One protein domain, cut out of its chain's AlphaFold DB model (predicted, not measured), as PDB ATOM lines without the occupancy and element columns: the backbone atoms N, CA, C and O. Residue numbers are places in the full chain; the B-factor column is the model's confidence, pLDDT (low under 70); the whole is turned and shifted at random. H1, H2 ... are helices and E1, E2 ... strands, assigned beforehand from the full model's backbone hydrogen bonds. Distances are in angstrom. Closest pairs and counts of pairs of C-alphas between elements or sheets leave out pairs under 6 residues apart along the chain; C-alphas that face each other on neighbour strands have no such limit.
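What this domain is: This is residues 14 to 67 and 193 to 243 of the 243 residues of an uncharacterized protein of Nitrosopumilus sp (UniProt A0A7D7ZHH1). A strongly twisted sheet of five strands forms the core, with H3 and H4 over one face and H1 over the opposite face. Short H2 is off the sheet, and a long loop, residues 214 to 226, joins H4 to E4. The printed part has 105 residues with named elements in the order E1 H1 E2 H2 H3 E3 H4 E4 E5, of mixed class; the mixed sheet runs E2 E4 E5 E1 E3. It is compact, with a radius of gyration of the C-alphas of 13.6 A and spans of 36 by 32 by 30 A.

How they stand to each other: E1, residues 14 to 20, is antiparallel to E3, residues 193 to 198 (N 17 to O 195, 2.9 A), and to E5, residues 234 to 242 (N 18 to O 237, 2.9 A). H1, residues 22 to 31, is on the sheet at a height of 10.1 A; its closest C-alphas to E5 are Phe 25 and Lys 235, 7.1 A. E2, residues 39 to 42, is parallel to E4, residues 227 to 231, with N 41 and O 228 at 2.8 A. E1, H1 and E2 make a split strand-helix-strand unit, two strands of one sheet that follow each other among the strands with a helix between them, here with E4 and E5 between E1 and E2 in the sheet, and its crossover is right-handed. H2, residues 45 to 50, and H3, residues 52 to 62, only just touch, only at the corner, with 3 pairs of C-alphas within 8 A, the closest Met 48 and Lys 55, 5.3 A. H3 and H4, residues 201 to 213, are on the same face, opposite H1; the closest C-alphas of H3 and E3 are Leu 57 and Ser 195, 6.0 A. E4 and E5 form an antiparallel hairpin, with N 229 and O 236 at 2.8 A. In H1 to H4 every O i to N i+4 pair is within hydrogen-bond range.

Where its parts are: E1 begins at C-alpha 14, (168.195, 145.753, 154.612), and is 19.5 A long. H4 is 18.0 A long. E5, 26.2 A, ends at C-alpha 242, (172.524, 142.858, 158.617).

The domain as a whole: Residues 68 to 192 are not printed; C-alphas 67 and 193 are 9.4 A apart. The link from H4 to E4 is long. Mean pLDDT of the printed part is 72.9, with residues 27 to 40 and 215 to 227 among those under 70.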
ATOM      1  N   GLU A  14     168.459 145.314 155.980       81.38
ATOM      2  CA  GLU A  14     168.195 145.753 154.612       81.38
ATOM      3  C   GLU A  14     168.164 144.572 153.643       81.38
ATOM      4  O   GLU A  14     168.970 143.637 153.706       81.38
ATOM      5  N   ILE A  15     167.251 144.654 152.677       79.44
ATOM      6  CA  ILE A  15     167.239 143.778 151.508       79.44
ATOM      7  C   ILE A  15     167.689 144.608 150.314       79.44
ATOM      8  O   ILE A  15     167.229 145.735 150.115       79.44
ATOM      9  N   SER A  16     168.591 144.057 149.508       82.50
ATOM     10  CA  SER A  16     169.039 144.712 148.284       82.50
ATOM     11  C   SER A  16     169.044 143.770 147.099       82.50
ATOM     12  O   SER A  16     169.268 142.572 147.244       82.50
ATOM     13  N   LEU A  17     168.801 144.336 145.925       84.12
ATOM     14  CA  LEU A  17     168.747 143.619 144.664       84.12
ATOM     15  C   LEU A  17     169.671 144.313 143.671       84.12
ATOM     16  O   LEU A  17     169.551 145.526 143.477       84.12
ATOM     17  N   THR A  18     170.557 143.542 143.051       82.62
ATOM     18  CA  THR A  18     171.448 144.019 141.991       82.62
ATOM     19  C   THR A  18     171.059 143.374 140.672       82.62
ATOM     20  O   THR A  18     170.989 142.150 140.588       82.62
ATOM     21  N   LEU A  19     170.798 144.189 139.657       82.56
ATOM     22  CA  LEU A  19     170.542 143.757 138.288       82.56
ATOM     23  C   LEU A  19     171.866 143.636 137.527       82.56
ATOM     24  O   LEU A  19     172.653 144.583 137.523       82.56
ATOM     25  N   TYR A  20     172.079 142.479 136.898       72.75
ATOM     26  CA  TYR A  20     173.265 142.157 136.104       72.75
ATOM     27  C   TYR A  20     172.931 142.107 134.609       72.75
ATOM     28  O   TYR A  20     171.821 141.724 134.227       72.75
ATOM     29  N   SER A  21     173.913 142.438 133.768       72.75
ATOM     30  CA  SER A  21     173.927 142.005 132.367       72.75
ATOM     31  C   SER A  21     174.004 140.474 132.284       72.75
ATOM     32  O   SER A  21     174.392 139.802 133.246       72.75
ATOM     33  N   ASP A  22     173.624 139.905 131.138       71.12
ATOM     34  CA  ASP A  22     173.670 138.451 130.943       71.12
ATOM     35  C   ASP A  22     175.096 137.900 131.045       71.12
ATOM     36  O   ASP A  22     175.312 136.902 131.733       71.12
ATOM     37  N   ASP A  23     176.074 138.594 130.460       66.62
ATOM     38  CA  ASP A  23     177.479 138.187 130.511       66.62
ATOM     39  C   ASP A  23     178.024 138.232 131.940       66.62
ATOM     40  O   ASP A  23     178.657 137.274 132.393       66.62
ATOM     41  N   LYS A  24     177.719 139.296 132.702       69.56
ATOM     42  CA  LYS A  24     178.173 139.399 134.093       69.56
ATOM     43  C   LYS A  24     177.500 138.376 134.990       69.56
ATOM     44  O   LYS A  24     178.130 137.847 135.910       69.56
ATOM     45  N   PHE A  25     176.229 138.080 134.731       72.44
ATOM     46  CA  PHE A  25     175.537 136.995 135.398       72.44
ATOM     47  C   PHE A  25     176.244 135.666 135.134       72.44
ATOM     48  O   PHE A  25     176.586 134.962 136.080       72.44
ATOM     49  N   ASP A  26     176.523 135.345 133.873       70.69
ATOM     50  CA  ASP A  26     177.155 134.088 133.480       70.69
ATOM     51  C   ASP A  26     178.599 133.980 134.001       70.69
ATOM     52  O   ASP A  26     179.012 132.913 134.458       70.69
ATOM     53  N   GLU A  27     179.362 135.076 134.007       68.38
ATOM     54  CA  GLU A  27     180.670 135.176 134.667       68.38
ATOM     55  C   GLU A  27     180.542 134.889 136.168       68.38
ATOM     56  O   GLU A  27     181.284 134.063 136.703       68.38
ATOM     57  N   LYS A  28     179.565 135.503 136.853       68.50
ATOM     58  CA  LYS A  28     179.311 135.236 138.275       68.50
ATOM     59  C   LYS A  28     178.955 133.774 138.507       68.50
ATOM     60  O   LYS A  28     179.576 133.149 139.364       68.50
ATOM     61  N   MET A  29     178.070 133.201 137.695       67.75
ATOM     62  CA  MET A  29     177.712 131.781 137.736       67.75
ATOM     63  C   MET A  29     178.928 130.866 137.536       67.75
ATOM     64  O   MET A  29     179.057 129.861 138.229       67.75
ATOM     65  N   LYS A  30     179.844 131.208 136.619       68.88
ATOM     66  CA  LYS A  30     181.085 130.455 136.367       68.88
ATOM     67  C   LYS A  30     182.096 130.604 137.512       68.88
ATOM     68  O   LYS A  30     182.724 129.616 137.888       68.88
ATOM     69  N   SER A  31     182.241 131.811 138.069       62.19
ATOM     70  CA  SER A  31     183.207 132.148 139.131       62.19
ATOM     71  C   SER A  31     182.882 131.510 140.481       62.19
ATOM     72  O   SER A  31     183.792 131.146 141.220       62.19
ATOM     73  N   LEU A  32     181.592 131.306 140.767       59.25
ATOM     74  CA  LEU A  32     181.108 130.572 141.940       59.25
ATOM     75  C   LEU A  32     181.368 129.052 141.820       59.25
ATOM     76  O   LEU A  32     181.122 128.290 142.746       59.25
ATOM     77  N   GLY A  33     181.943 128.601 140.697       47.88
ATOM     78  CA  GLY A  33     182.373 127.229 140.463       47.88
ATOM     79  C   GLY A  33     181.220 126.282 140.126       47.88
ATOM     80  O   GLY A  33     180.090 126.431 140.575       47.88
ATOM     81  N   LYS A  34     181.518 125.216 139.371       46.84
ATOM     82  CA  LYS A  34     180.556 124.140 139.037       46.84
ATOM     83  C   LYS A  34     180.055 123.338 140.259       46.84
ATOM     84  O   LYS A  34     179.310 122.381 140.074       46.84
ATOM     85  N   GLY A  35     180.510 123.674 141.469       42.97
ATOM     86  CA  GLY A  35     180.220 122.963 142.715       42.97
ATOM     87  C   GLY A  35     179.409 123.755 143.743       42.97
ATOM     88  O   GLY A  35     178.981 123.156 144.726       42.97
ATOM     89  N   GLU A  36     179.174 125.059 143.549       51.06
ATOM     90  CA  GLU A  36     178.263 125.799 144.423       51.06
ATOM     91  C   GLU A  36     176.819 125.650 143.944       51.06
ATOM     92  O   GLU A  36     176.487 125.780 142.766       51.06
ATOM     93  N   ASN A  37     175.941 125.355 144.894       54.91
ATOM     94  CA  ASN A  37     174.524 125.148 144.664       54.91
ATOM     95  C   ASN A  37     173.820 126.492 144.432       54.91
ATOM     96  O   ASN A  37     173.279 127.103 145.357       54.91
ATOM     97  N   ILE A  38     173.850 126.957 143.182       58.03
ATOM     98  CA  ILE A  38     173.225 128.213 142.777       58.03
ATOM     99  C   ILE A  38     171.754 127.987 142.436       58.03
ATOM    100  O   ILE A  38     171.390 127.108 141.653       58.03
ATOM    101  N   LEU A  39     170.899 128.819 143.016       65.31
ATOM    102  CA  LEU A  39     169.467 128.793 142.784       65.31
ATOM    103  C   LEU A  39     169.078 129.935 141.840       65.31
ATOM    104  O   LEU A  39     169.189 131.099 142.217       65.31
ATOM    105  N   VAL A  40     168.564 129.602 140.655       69.69
ATOM    106  CA  VAL A  40     167.897 130.567 139.768       69.69
ATOM    107  C   VAL A  40     166.388 130.387 139.900       69.69
ATOM    108  O   VAL A  40     165.854 129.322 139.587       69.69
ATOM    109  N   VAL A  41     165.695 131.413 140.386       76.62
ATOM    110  CA  VAL A  41     164.243 131.398 140.600       76.62
ATOM    111  C   VAL A  41     163.558 132.283 139.583       76.62
ATOM    112  O   VAL A  41     163.747 133.496 139.580       76.62
ATOM    113  N   LYS A  42     162.701 131.679 138.761       81.62
ATOM    114  CA  LYS A  42     161.815 132.424 137.867       81.62
ATOM    115  C   LYS A  42     160.636 132.967 138.666       81.62
ATOM    116  O   LYS A  42     159.849 132.192 139.210       81.62
ATOM    117  N   LEU A  43     160.535 134.288 138.755       81.00
ATOM    118  CA  LEU A  43     159.456 134.962 139.466       81.00
ATOM    119  C   LEU A  43     158.250 135.123 138.544       81.00
ATOM    120  O   LEU A  43     158.332 135.759 137.494       81.00
ATOM    121  N   ASN A  44     157.128 134.549 138.968       81.56
ATOM    122  CA  ASN A  44     155.816 134.750 138.364       81.56
ATOM    123  C   ASN A  44     154.976 135.714 139.219       81.56
ATOM    124  O   ASN A  44     155.369 136.062 140.334       81.56
ATOM    125  N   ASP A  45     153.796 136.084 138.726       82.19
ATOM    126  CA  ASP A  45     152.892 137.024 139.402       82.19
ATOM    127  C   ASP A  45     152.573 136.602 140.841       82.19
ATOM    128  O   ASP A  45     152.619 137.420 141.755       82.19
ATOM    129  N   GLN A  46     152.369 135.303 141.079       84.56
ATOM    130  CA  GLN A  46     152.118 134.777 142.420       84.56
ATOM    131  C   GLN A  46     153.298 135.024 143.377       84.56
ATOM    132  O   GLN A  46     153.084 135.373 144.539       84.56
ATOM    133  N   TYR A  47     154.549 134.839 142.944       82.69
ATOM    134  CA  TYR A  47     155.710 135.194 143.769       82.69
ATOM    135  C   TYR A  47     155.796 136.710 143.982       82.69
ATOM    136  O   TYR A  47     156.086 137.148 145.093       82.69
ATOM    137  N   MET A  48     155.501 137.507 142.957       84.38
ATOM    138  CA  MET A  48     155.545 138.969 143.040       84.38
ATOM    139  C   MET A  48     154.497 139.533 144.012       84.38
ATOM    140  O   MET A  48     154.779 140.490 144.731       84.38
ATOM    141  N   GLU A  49     153.319 138.914 144.095       85.31
ATOM    142  CA  GLU A  49     152.266 139.266 145.054       85.31
ATOM    143  C   GLU A  49     152.603 138.843 146.489       85.31
ATOM    144  O   GLU A  49     152.361 139.595 147.432       85.31
ATOM    145  N   ASN A  50     153.194 137.657 146.670       84.56
ATOM    146  CA  ASN A  50     153.547 137.143 147.998       84.56
ATOM    147  C   ASN A  50     154.781 137.829 148.611       84.56
ATOM    148  O   ASN A  50     154.959 137.785 149.829       84.56
ATOM    149  N   TYR A  51     155.628 138.460 147.789       88.38
ATOM    150  CA  TYR A  51     156.868 139.118 148.214       88.38
ATOM    151  C   TYR A  51     156.962 140.551 147.655       88.38
ATOM    152  O   TYR A  51     157.847 140.844 146.847       88.38
ATOM    153  N   PRO A  52     156.094 141.478 148.108       89.31
ATOM    154  CA  PRO A  52     155.943 142.807 147.507       89.31
ATOM    155  C   PRO A  52     157.220 143.658 147.551       89.31
ATOM    156  O   PRO A  52     157.462 144.455 146.656       89.31
ATOM    157  N   ILE A  53     158.098 143.464 148.541       89.69
ATOM    158  CA  ILE A  53     159.385 144.179 148.589       89.69
ATOM    159  C   ILE A  53     160.325 143.743 147.461       89.69
ATOM    160  O   ILE A  53     161.047 144.574 146.917       89.69
ATOM    161  N   ILE A  54     160.316 142.461 147.093       87.44
ATOM    162  CA  ILE A  54     161.102 141.961 145.960       87.44
ATOM    163  C   ILE A  54     160.556 142.548 144.659       87.44
ATOM    164  O   ILE A  54     161.344 142.989 143.826       87.44
ATOM    165  N   LYS A  55     159.226 142.625 144.531       90.19
ATOM    166  CA  LYS A  55     158.563 143.300 143.414       90.19
ATOM    167  C   LYS A  55     159.001 144.759 143.289       90.19
ATOM    168  O   LYS A  55     159.518 145.131 142.241       90.19
ATOM    169  N   ASP A  56     158.899 145.541 144.362       91.25
ATOM    170  CA  ASP A  56     159.309 146.949 144.347       91.25
ATOM    171  C   ASP A  56     160.788 147.106 143.960       91.25
ATOM    172  O   ASP A  56     161.151 147.987 143.188       91.25
ATOM    173  N   LEU A  57     161.670 146.243 144.478       89.19
ATOM    174  CA  LEU A  57     163.097 146.274 144.146       89.19
ATOM    175  C   LEU A  57     163.365 145.959 142.667       89.19
ATOM    176  O   LEU A  57     164.279 146.544 142.083       89.19
ATOM    177  N   ILE A  58     162.597 145.047 142.066       87.88
ATOM    178  CA  ILE A  58     162.665 144.744 140.631       87.88
ATOM    179  C   ILE A  58     162.186 145.946 139.825       87.88
ATOM    180  O   ILE A  58     162.912 146.393 138.946       87.88
ATOM    181  N   GLU A  59     161.032 146.522 140.161       87.88
ATOM    182  CA  GLU A  59     160.479 147.691 139.468       87.88
ATOM    183  C   GLU A  59     161.429 148.897 139.532       87.88
ATOM    184  O   GLU A  59     161.690 149.536 138.513       87.88
ATOM    185  N   ILE A  60     162.036 149.166 140.697       86.56
ATOM    186  CA  ILE A  60     163.049 150.222 140.836       86.56
ATOM    187  C   ILE A  60     164.251 149.933 139.931       86.56
ATOM    188  O   ILE A  60     164.739 150.844 139.265       86.56
ATOM    189  N   ASN A  61     164.751 148.697 139.893       83.44
ATOM    190  CA  ASN A  61     165.885 148.356 139.033       83.44
ATOM    191  C   ASN A  61     165.529 148.400 137.537       83.44
ATOM    192  O   ASN A  61     166.358 148.846 136.758       83.44
ATOM    193  N   LEU A  62     164.315 148.006 137.140       81.12
ATOM    194  CA  LEU A  62     163.829 148.104 135.758       81.12
ATOM    195  C   LEU A  62     163.656 149.554 135.297       81.12
ATOM    196  O   LEU A  62     163.819 149.844 134.118       81.12
ATOM    197  N   SER A  63     163.331 150.463 136.218       79.50
ATOM    198  CA  SER A  63     163.205 151.897 135.925       79.50
ATOM    199  C   SER A  63     164.543 152.618 135.734       79.50
ATOM    200  O   SER A  63     164.562 153.784 135.345       79.50
ATOM    201  N   LYS A  64     165.656 151.952 136.049       71.94
ATOM    202  CA  LYS A  64     167.004 152.501 135.928       71.94
ATOM    203  C   LYS A  64     167.626 151.982 134.636       71.94
ATOM    204  O   LYS A  64     167.648 150.776 134.401       71.94
ATOM    205  N   ASP A  65     168.147 152.892 133.821       61.41
ATOM    206  CA  ASP A  65     168.837 152.522 132.589       61.41
ATOM    207  C   ASP A  65     170.067 151.664 132.915       61.41
ATOM    208  O   ASP A  65     170.951 152.075 133.667       61.41
ATOM    209  N   ILE A  66     170.104 150.449 132.359       58.88
ATOM    210  CA  ILE A  66     171.310 149.622 132.349       58.88
ATOM    211  C   ILE A  66     172.117 150.081 131.136       58.88
ATOM    212  O   ILE A  66     171.631 149.918 130.010       58.88
ATOM    213  N   PRO A  67     173.311 150.649 131.328       53.59
ATOM    214  CA  PRO A  67     174.141 151.024 130.199       53.59
ATOM    215  C   PRO A  67     174.542 149.747 129.436       53.59
ATOM    216  O   PRO A  67     174.899 148.746 130.056       53.59
ATOM    217  N   VAL A 193     173.225 147.790 138.510       68.69
ATOM    218  CA  VAL A 193     172.194 148.641 139.095       68.69
ATOM    219  C   VAL A 193     171.749 148.015 140.414       68.69
ATOM    220  O   VAL A 193     171.177 146.927 140.423       68.69
ATOM    221  N   GLN A 194     172.016 148.690 141.536       76.00
ATOM    222  CA  GLN A 194     171.580 148.242 142.861       76.00
ATOM    223  C   GLN A 194     170.405 149.079 143.381       76.00
ATOM    224  O   GLN A 194     170.377 150.311 143.279       76.00
ATOM    225  N   SER A 195     169.455 148.401 144.019       79.31
ATOM    226  CA  SER A 195     168.358 149.006 144.778       79.31
ATOM    227  C   SER A 195     168.276 148.380 146.169       79.31
ATOM    228  O   SER A 195     168.633 147.214 146.343       79.31
ATOM    229  N   ARG A 196     167.857 149.157 147.176       85.12
ATOM    230  CA  ARG A 196     167.801 148.728 148.586       85.12
ATOM    231  C   ARG A 196     166.495 149.164 149.236       85.12
ATOM    232  O   ARG A 196     165.975 150.226 148.900       85.12
ATOM    233  N   LYS A 197     165.995 148.364 150.179       82.88
ATOM    234  CA  LYS A 197     164.820 148.692 150.994       82.88
ATOM    235  C   LYS A 197     165.030 148.223 152.434       82.88
ATOM    236  O   LYS A 197     165.406 147.071 152.664       82.88
ATOM    237  N   GLY A 198     164.788 149.123 153.387       82.88
ATOM    238  CA  GLY A 198     164.792 148.803 154.814       82.88
ATOM    239  C   GLY A 198     163.560 147.985 155.196       82.88
ATOM    240  O   GLY A 198     162.476 148.206 154.650       82.88
ATOM    241  N   VAL A 199     163.734 147.040 156.118       80.44
ATOM    242  CA  VAL A 199     162.673 146.144 156.606       80.44
ATOM    243  C   VAL A 199     162.766 145.961 158.114       80.44
ATOM    244  O   VAL A 199     163.818 146.198 158.705       80.44
ATOM    245  N   THR A 200     161.681 145.518 158.747       84.69
ATOM    246  CA  THR A 200     161.728 145.101 160.156       84.69
ATOM    247  C   THR A 200     162.486 143.780 160.321       84.69
ATOM    248  O   THR A 200     162.547 142.969 159.396       84.69
ATOM    249  N   VAL A 201     163.001 143.505 161.525       80.44
ATOM    250  CA  VAL A 201     163.684 142.234 161.849       80.44
ATOM    251  C   VAL A 201     162.788 141.018 161.572       80.44
ATOM    252  O   VAL A 201     163.257 139.990 161.079       80.44
ATOM    253  N   GLU A 202     161.486 141.130 161.854       84.62
ATOM    254  CA  GLU A 202     160.516 140.064 161.589       84.62
ATOM    255  C   GLU A 202     160.364 139.804 160.083       84.62
ATOM    256  O   GLU A 202     160.448 138.658 159.635       84.62
ATOM    257  N   GLU A 203     160.177 140.858 159.286       83.69
ATOM    258  CA  GLU A 203     160.093 140.765 157.826       83.69
ATOM    259  C   GLU A 203     161.392 140.229 157.227       83.69
ATOM    260  O   GLU A 203     161.356 139.300 156.421       83.69
ATOM    261  N   PHE A 204     162.542 140.745 157.661       82.88
ATOM    262  CA  PHE A 204     163.856 140.259 157.250       82.88
ATOM    263  C   PHE A 204     163.995 138.754 157.497       82.88
ATOM    264  O   PHE A 204     164.419 138.005 156.612       82.88
ATOM    265  N   GLY A 205     163.561 138.290 158.674       81.44
ATOM    266  CA  GLY A 205     163.481 136.875 159.017       81.44
ATOM    267  C   GLY A 205     162.620 136.076 158.036       81.44
ATOM    268  O   GLY A 205     163.074 135.038 157.549       81.44
ATOM    269  N   LYS A 206     161.425 136.575 157.685       85.94
ATOM    270  CA  LYS A 206     160.519 135.946 156.705       85.94
ATOM    271  C   LYS A 206     161.152 135.852 155.316       85.94
ATOM    272  O   LYS A 206     161.169 134.767 154.740       85.94
ATOM    273  N   TYR A 207     161.734 136.934 154.792       83.25
ATOM    274  CA  TYR A 207     162.371 136.920 153.467       83.25
ATOM    275  C   TYR A 207     163.611 136.022 153.428       83.25
ATOM    276  O   TYR A 207     163.818 135.286 152.462       83.25
ATOM    277  N   ARG A 208     164.409 136.007 154.501       77.94
ATOM    278  CA  ARG A 208     165.561 135.106 154.625       77.94
ATOM    279  C   ARG A 208     165.128 133.641 154.696       77.94
ATOM    280  O   ARG A 208     165.783 132.782 154.108       77.94
ATOM    281  N   GLN A 209     164.049 133.336 155.417       81.06
ATOM    282  CA  GLN A 209     163.467 131.991 155.467       81.06
ATOM    283  C   GLN A 209     162.901 131.575 154.112       81.06
ATOM    284  O   GLN A 209     163.184 130.465 153.671       81.06
ATOM    285  N   TRP A 210     162.183 132.468 153.426       84.06
ATOM    286  CA  TRP A 210     161.710 132.239 152.064       84.06
ATOM    287  C   TRP A 210     162.875 131.898 151.131       84.06
ATOM    288  O   TRP A 210     162.877 130.809 150.561       84.06
ATOM    289  N   ALA A 211     163.913 132.739 151.063       75.62
ATOM    290  CA  ALA A 211     165.084 132.495 150.221       75.62
ATOM    291  C   ALA A 211     165.765 131.147 150.533       75.62
ATOM    292  O   ALA A 211     166.174 130.416 149.631       75.62
ATOM    293  N   LYS A 212     165.831 130.762 151.816       71.44
ATOM    294  CA  LYS A 212     166.346 129.451 152.246       71.44
ATOM    295  C   LYS A 212     165.428 128.286 151.866       71.44
ATOM    296  O   LYS A 212     165.949 127.202 151.588       71.44
ATOM    297  N   SER A 213     164.109 128.494 151.877       71.75
ATOM    298  CA  SER A 213     163.082 127.480 151.591       71.75
ATOM    299  C   SER A 213     163.016 127.077 150.118       71.75
ATOM    300  O   SER A 213     162.533 125.991 149.798       71.75
ATOM    301  N   LEU A 214     163.531 127.921 149.224       72.44
ATOM    302  CA  LEU A 214     163.607 127.621 147.804       72.44
ATOM    303  C   LEU A 214     164.516 126.396 147.588       72.44
ATOM    304  O   LEU A 214     165.654 126.326 148.084       72.44
ATOM    305  N   LYS A 215     163.967 125.385 146.904       58.03
ATOM    306  CA  LYS A 215     164.628 124.093 146.695       58.03
ATOM    307  C   LYS A 215     165.716 124.219 145.638       58.03
ATOM    308  O   LYS A 215     165.477 124.754 144.561       58.03
ATOM    309  N   LEU A 216     166.884 123.667 145.953       54.16
ATOM    310  CA  LEU A 216     167.922 123.413 144.964       54.16
ATOM    311  C   LEU A 216     167.434 122.318 144.019       54.16
ATOM    312  O   LEU A 216     166.807 121.356 144.462       54.16
ATOM    313  N   VAL A 217     167.719 122.462 142.727       47.44
ATOM    314  CA  VAL A 217     167.394 121.422 141.739       47.44
ATOM    315  C   VAL A 217     168.356 120.227 141.851       47.44
ATOM    316  O   VAL A 217     168.038 119.162 141.343       47.44
ATOM    317  N   ASN A 218     169.462 120.345 142.596       38.53
ATOM    318  CA  ASN A 218     170.289 119.214 143.017       38.53
ATOM    319  C   ASN A 218     170.716 119.388 144.479       38.53
ATOM    320  O   ASN A 218     171.166 120.456 144.891       38.53
ATOM    321  N   GLU A 219     170.507 118.347 145.277       39.75
ATOM    322  CA  GLU A 219     170.852 118.325 146.693       39.75
ATOM    323  C   GLU A 219     172.356 118.093 146.847       39.75
ATOM    324  O   GLU A 219     172.850 117.043 146.457       39.75
ATOM    325  N   ASP A 220     173.072 119.039 147.459       37.34
ATOM    326  CA  ASP A 220     173.916 118.651 148.587       37.34
ATOM    327  C   ASP A 220     174.232 119.822 149.525       37.34
ATOM    328  O   ASP A 220     174.390 120.981 149.136       37.34
ATOM    329  N   ASN A 221     174.242 119.522 150.815       48.78
ATOM    330  CA  ASN A 221     174.341 120.498 151.894       48.78
ATOM    331  C   ASN A 221     175.689 121.241 151.896       48.78
ATOM    332  O   ASN A 221     176.705 120.675 152.290       48.78
ATOM    333  N   SER A 222     175.684 122.546 151.614       38.06
ATOM    334  CA  SER A 222     176.659 123.472 152.200       38.06
ATOM    335  C   SER A 222     176.126 124.907 152.290       38.06
ATOM    336  O   SER A 222     175.164 125.318 151.637       38.06
ATOM    337  N   SER A 223     176.693 125.633 153.242       43.19
ATOM    338  CA  SER A 223     176.193 126.857 153.848       43.19
ATOM    339  C   SER A 223     176.640 128.112 153.099       43.19
ATOM    340  O   SER A 223     177.566 128.774 153.540       43.19
ATOM    341  N   GLN A 224     175.957 128.443 152.005       47.53
ATOM    342  CA  GLN A 224     175.662 129.797 151.502       47.53
ATOM    343  C   GLN A 224     174.950 129.615 150.155       47.53
ATOM    344  O   GLN A 224     175.536 129.147 149.191       47.53
ATOM    345  N   LYS A 225     173.648 129.917 150.103       53.09
ATOM    346  CA  LYS A 225     172.885 129.865 148.851       53.09
ATOM    347  C   LYS A 225     172.997 131.228 148.175       53.09
ATOM    348  O   LYS A 225     172.446 132.194 148.700       53.09
ATOM    349  N   ASN A 226     173.669 131.292 147.030       60.75
ATOM    350  CA  ASN A 226     173.508 132.410 146.106       60.75
ATOM    351  C   ASN A 226     172.153 132.236 145.405       60.75
ATOM    352  O   ASN A 226     171.877 131.183 144.822       60.75
ATOM    353  N   ALA A 227     171.281 133.235 145.540       69.88
ATOM    354  CA  ALA A 227     169.948 133.225 144.954       69.88
ATOM    355  C   ALA A 227     169.863 134.310 143.889       69.88
ATOM    356  O   ALA A 227     169.965 135.508 144.175       69.88
ATOM    357  N   PHE A 228     169.642 133.863 142.663       78.44
ATOM    358  CA  PHE A 228     169.374 134.724 141.540       78.44
ATOM    359  C   PHE A 228     167.897 134.660 141.174       78.44
ATOM    360  O   PHE A 228     167.277 133.598 141.209       78.44
ATOM    361  N   LEU A 229     167.331 135.807 140.832       85.38
ATOM    362  CA  LEU A 229     165.942 135.952 140.428       85.38
ATOM    363  C   LEU A 229     165.909 136.251 138.934       85.38
ATOM    364  O   LEU A 229     166.697 137.060 138.454       85.38
ATOM    365  N   GLU A 230     165.001 135.618 138.208       86.19
ATOM    366  CA  GLU A 230     164.745 135.896 136.798       86.19
ATOM    367  C   GLU A 230     163.314 136.415 136.652       86.19
ATOM    368  O   GLU A 230     162.361 135.753 137.075       86.19
ATOM    369  N   HIS A 231     163.161 137.597 136.062       87.38
ATOM    370  CA  HIS A 231     161.865 138.200 135.760       87.38
ATOM    371  C   HIS A 231     161.950 138.938 134.424       87.38
ATOM    372  O   HIS A 231     162.897 139.690 134.206       87.38
ATOM    373  N   GLU A 232     160.999 138.682 133.520       85.50
ATOM    374  CA  GLU A 232     160.952 139.274 132.169       85.50
ATOM    375  C   GLU A 232     162.276 139.158 131.381       85.50
ATOM    376  O   GLU A 232     162.679 140.056 130.648       85.50
ATOM    377  N   GLY A 233     162.990 138.039 131.548       80.19
ATOM    378  CA  GLY A 233     164.281 137.801 130.889       80.19
ATOM    379  C   GLY A 233     165.458 138.584 131.483       80.19
ATOM    380  O   GLY A 233     166.562 138.496 130.958       80.19
ATOM    381  N   LYS A 234     165.259 139.326 132.578       82.81
ATOM    382  CA  LYS A 234     166.318 140.000 133.341       82.81
ATOM    383  C   LYS A 234     166.713 139.182 134.562       82.81
ATOM    384  O   LYS A 234     165.859 138.554 135.192       82.81
ATOM    385  N   LYS A 235     168.003 139.215 134.909       83.94
ATOM    386  CA  LYS A 235     168.589 138.403 135.979       83.94
ATOM    387  C   LYS A 235     169.143 139.278 137.104       83.94
ATOM    388  O   LYS A 235     169.942 140.184 136.883       83.94
ATOM    389  N   TYR A 236     168.740 138.979 138.331       84.69
ATOM    390  CA  TYR A 236     169.045 139.776 139.513       84.69
ATOM    391  C   TYR A 236     169.711 138.923 140.584       84.69
ATOM    392  O   TYR A 236     169.312 137.783 140.789       84.69
ATOM    393  N   HIS A 237     170.659 139.479 141.330       81.44
ATOM    394  CA  HIS A 237     171.182 138.865 142.547       81.44
ATOM    395  C   HIS A 237     170.546 139.523 143.769       81.44
ATOM    396  O   HIS A 237     170.575 140.749 143.917       81.44
ATOM    397  N   LEU A 238     169.977 138.702 144.648       81.19
ATOM    398  CA  LEU A 238     169.375 139.142 145.898       81.19
ATOM    399  C   LEU A 238     170.376 139.038 147.054       81.19
ATOM    400  O   LEU A 238     170.917 137.967 147.318       81.19
ATOM    401  N   PHE A 239     170.550 140.128 147.799       78.00
ATOM    402  CA  PHE A 239     171.402 140.185 148.983       78.00
ATOM    403  C   PHE A 239     170.603 140.558 150.230       78.00
ATOM    404  O   PHE A 239     169.798 141.492 150.225       78.00
ATOM    405  N   PHE A 240     170.923 139.881 151.330       72.94
ATOM    406  CA  PHE A 240     170.439 140.186 152.673       72.94
ATOM    407  C   PHE A 240     171.601 140.759 153.484       72.94
ATOM    408  O   PHE A 240     172.611 140.073 153.645       72.94
ATOM    409  N   ARG A 241     171.480 141.998 153.975       62.34
ATOM    410  CA  ARG A 241     172.499 142.632 154.823       62.34
ATOM    411  C   ARG A 241     171.930 142.910 156.211       62.34
ATOM    412  O   ARG A 241     170.843 143.464 156.336       62.34
ATOM    413  N   ASP A 242     172.685 142.481 157.213       61.00
ATOM    414  CA  ASP A 242     172.524 142.858 158.617       61.00
ATOM    415  C   ASP A 242     173.623 143.903 158.857       61.00
ATOM    416  O   ASP A 242     174.803 143.557 158.719       61.00
ATOM    417  N   VAL A 243     173.251 145.178 159.007       51.34
ATOM    418  CA  VAL A 243     174.194 146.300 159.193       51.34
ATOM    419  C   VAL A 243     174.339 146.596 160.674       51.34
ATOM    420  O   VAL A 243     173.288 146.731 161.338       51.34
TER     421      VAL A 243